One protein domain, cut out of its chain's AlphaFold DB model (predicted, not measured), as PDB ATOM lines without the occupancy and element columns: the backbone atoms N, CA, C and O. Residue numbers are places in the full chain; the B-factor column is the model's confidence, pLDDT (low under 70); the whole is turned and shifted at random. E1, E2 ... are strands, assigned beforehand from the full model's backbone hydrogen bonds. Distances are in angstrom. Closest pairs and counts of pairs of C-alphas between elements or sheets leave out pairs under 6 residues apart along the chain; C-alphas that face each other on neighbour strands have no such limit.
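This is residues 3 to 66 of the 79 residues of the protein "Alpha-amylase" of Streptomyces sp. OK885 (UniProt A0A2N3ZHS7). One long strand, E4, makes the spine of a small sheet, with three short strands paired along it in stagger: E6 near its first residues, E1 further on, E5 at its last ones. A separate small hairpin, E2 and E3, is set off from this sheet, and much of the remainder is unnamed loop. The printed part has 64 residues, with six named strands, E1 to E6 in chain order, and no named helix; the class is all strand, with 26 residues in named elements, under half. The four-strand sheet is branched and antiparallel. The whole is compact, with a radius of gyration of the C-alphas of 12.0 A and spans of 35 by 24 by 21 A.

E1, residues 3 to 5, is antiparallel to E4, residues 40 to 48; N 4 and O 44 are 3.0 A apart, within hydrogen-bond range. E2, residues 22 to 25, and E3, residues 28 to 30, form an antiparallel hairpin, with N 22 and O 30 at 2.9 A; both are apart from E1. E4 and E5, residues 54 to 56, form another hairpin, with N 47 and O 55 at 2.8 A. E6, residues 62 to 65, is antiparallel to E4, with N 41 and O 64 at 2.9 A; E1 lies on one side of E4 and E6 on the other side.

E1 begins at C-alpha 3 (-1.026, 25.302, 42.099). E4 is 25.7 A long and E6 10.6 A; E6 ends at C-alpha 65 (-12.946, 33.403, 35.224). E1 is 7.0 A long, E2 7.7 A, E3 6.6 A and E5 6.4 A.

The two C-alphas farthest apart, those of Ser 38 and Ser 51, are 36.9 A apart. The printed part has no cut. The link from E1 to E2, 16 residues, is long. No printed residue has a pLDDT under 70.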
ATOM      1  N   VAL A   3       0.093  25.135  43.036       97.31
ATOM      2  CA  VAL A   3      -1.026  25.302  42.099       97.31
ATOM      3  C   VAL A   3      -0.529  25.175  40.660       97.31
ATOM      4  O   VAL A   3       0.545  25.671  40.324       97.31
ATOM      5  N   VAL A   4      -1.303  24.497  39.820       97.94
ATOM      6  CA  VAL A   4      -1.049  24.326  38.384       97.94
ATOM      7  C   VAL A   4      -2.382  24.371  37.638       97.94
ATOM      8  O   VAL A   4      -3.412  23.997  38.196       97.94
ATOM      9  N   GLY A   5      -2.400  24.843  36.397       98.19
ATOM     10  CA  GLY A   5      -3.642  25.018  35.655       98.19
ATOM     11  C   GLY A   5      -3.467  25.104  34.151       98.19
ATOM     12  O   GLY A   5      -2.368  24.987  33.629       98.19
ATOM     13  N   SER A   6      -4.578  25.300  33.451       98.56
ATOM     14  CA  SER A   6      -4.681  25.160  31.998       98.56
ATOM     15  C   SER A   6      -3.995  26.269  31.198       98.56
ATOM     16  O   SER A   6      -3.730  26.084  30.014       98.56
ATOM     17  N   ILE A   7      -3.729  27.419  31.815       98.06
ATOM     18  CA  ILE A   7      -3.116  28.580  31.155       98.06
ATOM     19  C   ILE A   7      -1.602  28.636  31.397       98.06
ATOM     20  O   ILE A   7      -1.142  28.155  32.435       98.06
ATOM     21  N   PRO A   8      -0.823  29.278  30.502       97.62
ATOM     22  CA  PRO A   8       0.634  29.357  30.637       97.62
ATOM     23  C   PRO A   8       1.103  29.993  31.947       97.62
ATOM     24  O   PRO A   8       2.056  29.524  32.559       97.62
ATOM     25  N   SER A   9       0.390  31.009  32.443       96.81
ATOM     26  CA  SER A   9       0.696  31.638  33.735       96.81
ATOM     27  C   SER A   9       0.465  30.721  34.942       96.81
ATOM     28  O   SER A   9       0.821  31.091  36.053       96.81
ATOM     29  N   LEU A  10      -0.144  29.548  34.736       97.75
ATOM     30  CA  LEU A  10      -0.320  28.479  35.720       97.75
ATOM     31  C   LEU A  10       0.391  27.180  35.293       97.75
ATOM     32  O   LEU A  10       0.073  26.113  35.814       97.75
ATOM     33  N   GLY A  11       1.329  27.249  34.347       97.31
ATOM     34  CA  GLY A  11       2.153  26.113  33.932       97.31
ATOM     35  C   GLY A  11       1.506  25.160  32.924       97.31
ATOM     36  O   GLY A  11       2.090  24.125  32.638       97.31
ATOM     37  N   SER A  12       0.323  25.457  32.371       97.88
ATOM     38  CA  SER A  12      -0.325  24.630  31.330       97.88
ATOM     39  C   SER A  12      -0.399  23.128  31.667       97.88
ATOM     40  O   SER A  12      -0.101  22.273  30.838       97.88
ATOM     41  N   TRP A  13      -0.787  22.808  32.905       98.06
ATOM     42  CA  TRP A  13      -0.825  21.457  33.488       98.06
ATOM     43  C   TRP A  13       0.527  20.737  33.605       98.06
ATOM     44  O   TRP A  13       0.569  19.608  34.095       98.06
ATOM     45  N   ASN A  14       1.639  21.388  33.257       97.62
ATOM     46  CA  ASN A  14       2.970  20.880  33.540       97.62
ATOM     47  C   ASN A  14       3.262  21.021  35.034       97.62
ATOM     48  O   ASN A  14       3.449  22.119  35.562       97.62
ATOM     49  N   THR A  15       3.326  19.892  35.734       96.12
ATOM     50  CA  THR A  15       3.605  19.893  37.168       96.12
ATOM     51  C   THR A  15       4.994  20.430  37.463       96.12
ATOM     52  O   THR A  15       5.156  21.010  38.529       96.12
ATOM     53  N   ALA A  16       5.975  20.316  36.561       95.56
ATOM     54  CA  ALA A  16       7.299  20.911  36.749       95.56
ATOM     55  C   ALA A  16       7.220  22.439  36.932       95.56
ATOM     56  O   ALA A  16       7.913  22.969  37.798       95.56
ATOM     57  N   ASP A  17       6.278  23.092  36.246       96.62
ATOM     58  CA  ASP A  17       6.044  24.543  36.272       96.62
ATOM     59  C   ASP A  17       4.995  24.975  37.316       96.62
ATOM     60  O   ASP A  17       4.565  26.129  37.353       96.62
ATOM     61  N   ALA A  18       4.560  24.055  38.185       96.62
ATOM     62  CA  ALA A  18       3.594  24.355  39.236       96.62
ATOM     63  C   ALA A  18       4.132  25.410  40.217       96.62
ATOM     64  O   ALA A  18       5.262  25.331  40.708       96.62
ATOM     65  N   ILE A  19       3.282  26.364  40.581       97.00
ATOM     66  CA  ILE A  19       3.647  27.514  41.406       97.00
ATOM     67  C   ILE A  19       3.585  27.126  42.892       97.00
ATOM     68  O   ILE A  19       2.515  26.727  43.360       97.00
ATOM     69  N   PRO A  20       4.673  27.271  43.676       95.94
ATOM     70  CA  PRO A  20       4.644  26.984  45.107       95.94
ATOM     71  C   PRO A  20       3.830  28.031  45.867       95.94
ATOM     72  O   PRO A  20       4.026  29.237  45.677       95.94
ATOM     73  N   LEU A  21       2.960  27.556  46.757       95.81
ATOM     74  CA  LEU A  21       2.196  28.359  47.711       95.81
ATOM     75  C   LEU A  21       2.976  28.510  49.021       95.81
ATOM     76  O   LEU A  21       3.586  27.549  49.496       95.81
ATOM     77  N   SER A  22       2.916  29.699  49.619       94.94
ATOM     78  CA  SER A  22       3.534  29.982  50.915       94.94
ATOM     79  C   SER A  22       2.667  29.460  52.059       94.94
ATOM     80  O   SER A  22       1.454  29.654  52.035       94.94
ATOM     81  N   SER A  23       3.289  28.852  53.071       92.38
ATOM     82  CA  SER A  23       2.666  28.441  54.341       92.38
ATOM     83  C   SER A  23       2.910  29.419  55.490       92.38
ATOM     84  O   SER A  23       2.751  29.048  56.650       92.38
ATOM     85  N   ALA A  24       3.328  30.655  55.203       91.62
ATOM     86  CA  ALA A  24       3.640  31.646  56.237       91.62
ATOM     87  C   ALA A  24       2.456  31.953  57.181       91.62
ATOM     88  O   ALA A  24       2.667  32.437  58.288       91.62
ATOM     89  N   SER A  25       1.223  31.646  56.764       89.06
ATOM     90  CA  SER A  25      -0.011  31.849  57.533       89.06
ATOM     91  C   SER A  25      -0.729  30.531  57.843       89.06
ATOM     92  O   SER A  25      -1.955  30.454  57.763       89.06
ATOM     93  N   TYR A  26       0.029  29.475  58.157       84.44
ATOM     94  CA  TYR A  26      -0.513  28.151  58.472       84.44
ATOM     95  C   TYR A  26      -1.694  28.228  59.474       84.44
ATOM     96  O   TYR A  26      -1.587  28.951  60.467       84.44
ATOM     97  N   PRO A  27      -2.816  27.511  59.246       89.25
ATOM     98  CA  PRO A  27      -3.019  26.418  58.284       89.25
ATOM     99  C   PRO A  27      -3.294  26.839  56.831       89.25
ATOM    100  O   PRO A  27      -3.475  25.972  55.976       89.25
ATOM    101  N   TYR A  28      -3.297  28.137  56.520       90.12
ATOM    102  CA  TYR A  28      -3.566  28.634  55.173       90.12
ATOM    103  C   TYR A  28      -2.320  28.611  54.286       90.12
ATOM    104  O   TYR A  28      -1.208  28.934  54.713       90.12
ATOM    105  N   TRP A  29      -2.539  28.261  53.018       93.31
ATOM    106  CA  TRP A  29      -1.528  28.280  51.969       93.31
ATOM    107  C   TRP A  29      -1.964  29.254  50.882       93.31
ATOM    108  O   TRP A  29      -3.085  29.154  50.390       93.31
ATOM    109  N   GLY A  30      -1.094  30.178  50.481       93.88
ATOM    110  CA  GLY A  30      -1.476  31.205  49.514       93.88
ATOM    111  C   GLY A  30      -0.303  31.832  48.779       93.88
ATOM    112  O   GLY A  30       0.850  31.752  49.211       93.88
ATOM    113  N   ARG A  31      -0.606  32.441  47.630       94.12
ATOM    114  CA  ARG A  31       0.331  33.235  46.832       94.12
ATOM    115  C   ARG A  31      -0.429  34.120  45.847       94.12
ATOM    116  O   ARG A  31      -1.431  33.692  45.286       94.12
ATOM    117  N   LEU A  32       0.088  35.322  45.597       94.38
ATOM    118  CA  LEU A  32      -0.364  36.159  44.489       94.38
ATOM    119  C   LEU A  32       0.173  35.597  43.167       94.38
ATOM    120  O   LEU A  32       1.382  35.407  43.018       94.38
ATOM    121  N   VAL A  33      -0.725  35.356  42.213       94.25
ATOM    122  CA  VAL A  33      -0.393  34.888  40.862       94.25
ATOM    123  C   VAL A  33      -0.955  35.868  39.842       94.25
ATOM    124  O   VAL A  33      -2.111  36.277  39.935       94.25
ATOM    125  N   ILE A  34      -0.132  36.248  38.868       94.75
ATOM    126  CA  ILE A  34      -0.542  37.124  37.772       94.75
ATOM    127  C   ILE A  34      -1.127  36.248  36.666       94.75
ATOM    128  O   ILE A  34      -0.455  35.348  36.167       94.75
ATOM    129  N   VAL A  35      -2.370  36.521  36.279       94.94
ATOM    130  CA  VAL A  35      -3.085  35.820  35.206       94.94
ATOM    131  C   VAL A  35      -3.682  36.835  34.222       94.94
ATOM    132  O   VAL A  35      -3.887  37.994  34.598       94.94
ATOM    133  N   PRO A  36      -3.962  36.445  32.967       95.00
ATOM    134  CA  PRO A  36      -4.633  37.321  32.014       95.00
ATOM    135  C   PRO A  36      -6.028  37.731  32.501       95.00
ATOM    136  O   PRO A  36      -6.733  36.939  33.123       95.00
ATOM    137  N   LYS A  37      -6.433  38.965  32.190       95.38
ATOM    138  CA  LYS A  37      -7.791  39.467  32.447       95.38
ATOM    139  C   LYS A  37      -8.800  38.835  31.495       95.38
ATOM    140  O   LYS A  37      -8.425  38.344  30.429       95.38
ATOM    141  N   SER A  38     -10.083  38.892  31.855       95.75
ATOM    142  CA  SER A  38     -11.196  38.398  31.030       95.75
ATOM    143  C   SER A  38     -10.981  36.981  30.476       95.75
ATOM    144  O   SER A  38     -11.413  36.669  29.370       95.75
ATOM    145  N   THR A  39     -10.269  36.135  31.223       95.94
ATOM    146  CA  THR A  39      -9.881  34.788  30.807       95.94
ATOM    147  C   THR A  39     -10.471  33.748  31.748       95.94
ATOM    148  O   THR A  39     -10.363  33.866  32.973       95.94
ATOM    149  N   SER A  40     -11.079  32.720  31.161       97.50
ATOM    150  CA  SER A  40     -11.513  31.513  31.862       97.50
ATOM    151  C   SER A  40     -10.396  30.476  31.857       97.50
ATOM    152  O   SER A  40      -9.755  30.242  30.833       97.50
ATOM    153  N   PHE A  41     -10.166  29.835  32.997       97.69
ATOM    154  CA  PHE A  41      -9.161  28.790  33.138       97.69
ATOM    155  C   PHE A  41      -9.572  27.756  34.178       97.69
ATOM    156  O   PHE A  41     -10.415  28.003  35.043       97.69
ATOM    157  N   ALA A  42      -8.939  26.591  34.092       98.19
ATOM    158  CA  ALA A  42      -9.044  25.546  35.090       98.19
ATOM    159  C   ALA A  42      -7.718  25.389  35.837       98.19
ATOM    160  O   ALA A  42      -6.655  25.670  35.284       98.19
ATOM    161  N   TYR A  43      -7.770  24.952  37.087       97.81
ATOM    162  CA  TYR A  43      -6.587  24.719  37.906       97.81
ATOM    163  C   TYR A  43      -6.841  23.626  38.940       97.81
ATOM    164  O   TYR A  43      -7.983  23.233  39.192       97.81
ATOM    165  N   LYS A  44      -5.750  23.117  39.504       97.69
ATOM    166  CA  LYS A  44      -5.754  22.249  40.670       97.69
ATOM    167  C   LYS A  44      -4.605  22.572  41.601       97.69
ATOM    168  O   LYS A  44      -3.546  23.055  41.185       97.69
ATOM    169  N   TYR A  45      -4.797  22.214  42.857       97.19
ATOM    170  CA  TYR A  45      -3.707  22.116  43.807       97.19
ATOM    171  C   TYR A  45      -2.995  20.764  43.688       97.19
ATOM    172  O   TYR A  45      -3.611  19.723  43.447       97.19
ATOM    173  N   VAL A  46      -1.678  20.776  43.905       96.69
ATOM    174  CA  VAL A  46      -0.861  19.561  44.011       96.69
ATOM    175  C   VAL A  46       0.074  19.605  45.224       96.69
ATOM    176  O   VAL A  46       0.610  20.657  45.592       96.69
ATOM    177  N   LYS A  47       0.312  18.447  45.842       95.56
ATOM    178  CA  LYS A  47       1.415  18.220  46.785       95.56
ATOM    179  C   LYS A  47       2.617  17.715  45.997       95.56
ATOM    180  O   LYS A  47       2.461  16.830  45.162       95.56
ATOM    181  N   LYS A  48       3.797  18.262  46.284       94.56
ATOM    182  CA  LYS A  48       5.072  17.699  45.833       94.56
ATOM    183  C   LYS A  48       5.919  17.349  47.039       94.56
ATOM    184  O   LYS A  48       6.022  18.181  47.945       94.56
ATOM    185  N   ASP A  49       6.498  16.157  47.042       92.38
ATOM    186  CA  ASP A  49       7.506  15.772  48.028       92.38
ATOM    187  C   ASP A  49       8.926  16.153  47.567       92.38
ATOM    188  O   ASP A  49       9.128  16.683  46.471       92.38
ATOM    189  N   SER A  50       9.920  15.907  48.423       90.25
ATOM    190  CA  SER A  50      11.333  16.184  48.132       90.25
ATOM    191  C   SER A  50      11.921  15.314  47.017       90.25
ATOM    192  O   SER A  50      12.968  15.661  46.478       90.25
ATOM    193  N   SER A  51      11.260  14.209  46.662       92.19
ATOM    194  CA  SER A  51      11.653  13.317  45.564       92.19
ATOM    195  C   SER A  51      11.001  13.713  44.233       92.19
ATOM    196  O   SER A  51      11.271  13.094  43.208       92.19
ATOM    197  N   GLY A  52      10.154  14.747  44.231       89.88
ATOM    198  CA  GLY A  52       9.447  15.230  43.048       89.88
ATOM    199  C   GLY A  52       8.147  14.486  42.742       89.88
ATOM    200  O   GLY A  52       7.524  14.781  41.722       89.88
ATOM    201  N   ASN A  53       7.695  13.571  43.608       94.81
ATOM    202  CA  ASN A  53       6.418  12.891  43.407       94.81
ATOM    203  C   ASN A  53       5.269  13.884  43.560       94.81
ATOM    204  O   ASN A  53       5.256  14.698  44.487       94.81
ATOM    205  N   VAL A  54       4.288  13.798  42.662       97.19
ATOM    206  CA  VAL A  54       3.143  14.710  42.619       97.19
ATOM    207  C   VAL A  54       1.875  13.973  43.030       97.19
ATOM    208  O   VAL A  54       1.467  13.017  42.375       97.19
ATOM    209  N   THR A  55       1.203  14.465  44.067       97.44
ATOM    210  CA  THR A  55      -0.162  14.048  44.413       97.44
ATOM    211  C   THR A  55      -1.129  15.174  44.084       97.44
ATOM    212  O   THR A  55      -1.007  16.281  44.610       97.44
ATOM    213  N   TRP A  56      -2.093  14.893  43.216       96.69
ATOM    214  CA  TRP A  56      -3.140  15.837  42.833       96.69
ATOM    215  C   TRP A  56      -4.258  15.882  43.864       96.69
ATOM    216  O   TRP A  56      -4.533  14.876  44.518       96.69
ATOM    217  N   GLU A  57      -4.930  17.029  43.975       95.94
ATOM    218  CA  GLU A  57      -6.210  17.063  44.678       95.94
ATOM    219  C   GLU A  57      -7.236  16.175  43.967       95.94
ATOM    220  O   GLU A  57      -7.246  16.026  42.732       95.94
ATOM    221  N   SER A  58      -8.093  15.563  44.773       94.38
ATOM    222  CA  SER A  58      -9.152  14.684  44.303       94.38
ATOM    223  C   SER A  58     -10.287  15.474  43.633       94.38
ATOM    224  O   SER A  58     -10.360  16.700  43.708       94.38
ATOM    225  N   GLY A  59     -11.173  14.774  42.920       94.06
ATOM    226  CA  GLY A  59     -12.335  15.388  42.269       94.06
ATOM    227  C   GLY A  59     -12.041  16.088  40.937       94.06
ATOM    228  O   GLY A  59     -11.010  15.861  40.297       94.06
ATOM    229  N   ALA A  60     -12.999  16.903  40.487       95.81
ATOM    230  CA  ALA A  60     -12.923  17.636  39.223       95.81
ATOM    231  C   ALA A  60     -11.915  18.799  39.286       95.81
ATOM    232  O   ALA A  60     -11.489  19.220  40.359       95.81
ATOM    233  N   ASN A  61     -11.528  19.329  38.124       96.75
ATOM    234  CA  ASN A  61     -10.727  20.552  38.068       96.75
ATOM    235  C   ASN A  61     -11.534  21.732  38.615       96.75
ATOM    236  O   ASN A  61     -12.723  21.865  38.318       96.75
ATOM    237  N   ARG A  62     -10.870  22.627  39.345       96.81
ATOM    238  CA  ARG A  62     -11.459  23.914  39.716       96.81
ATOM    239  C   ARG A  62     -11.495  24.805  38.485       96.81
ATOM    240  O   ARG A  62     -10.589  24.737  37.655       96.81
ATOM    241  N   ALA A  63     -12.523  25.636  38.363       96.50
ATOM    242  CA  ALA A  63     -12.680  26.580  37.261       96.50
ATOM    243  C   ALA A  63     -12.813  28.003  37.804       96.50
ATOM    244  O   ALA A  63     -13.484  28.229  38.811       96.50
ATOM    245  N   TYR A  64     -12.184  28.964  37.133       96.25
ATOM    246  CA  TYR A  64     -12.295  30.379  37.468       96.25
ATOM    247  C   TYR A  64     -12.309  31.237  36.208       96.25
ATOM    248  O   TYR A  64     -11.755  30.858  35.177       96.25
ATOM    249  N   SER A  65     -12.955  32.399  36.288       95.75
ATOM    250  CA  SER A  65     -12.946  33.403  35.224       95.75
ATOM    251  C   SER A  65     -12.646  34.766  35.820       95.75
ATOM    252  O   SER A  65     -13.398  35.271  36.651       95.75
ATOM    253  N   THR A  66     -11.543  35.371  35.393       95.19
ATOM    254  CA  THR A  66     -11.256  36.774  35.722       95.19
ATOM    255  C   THR A  66     -12.173  37.695  34.925       95.19
ATOM    256  O   THR A  66     -12.516  37.379  33.788       95.19
TER     257      THR A  66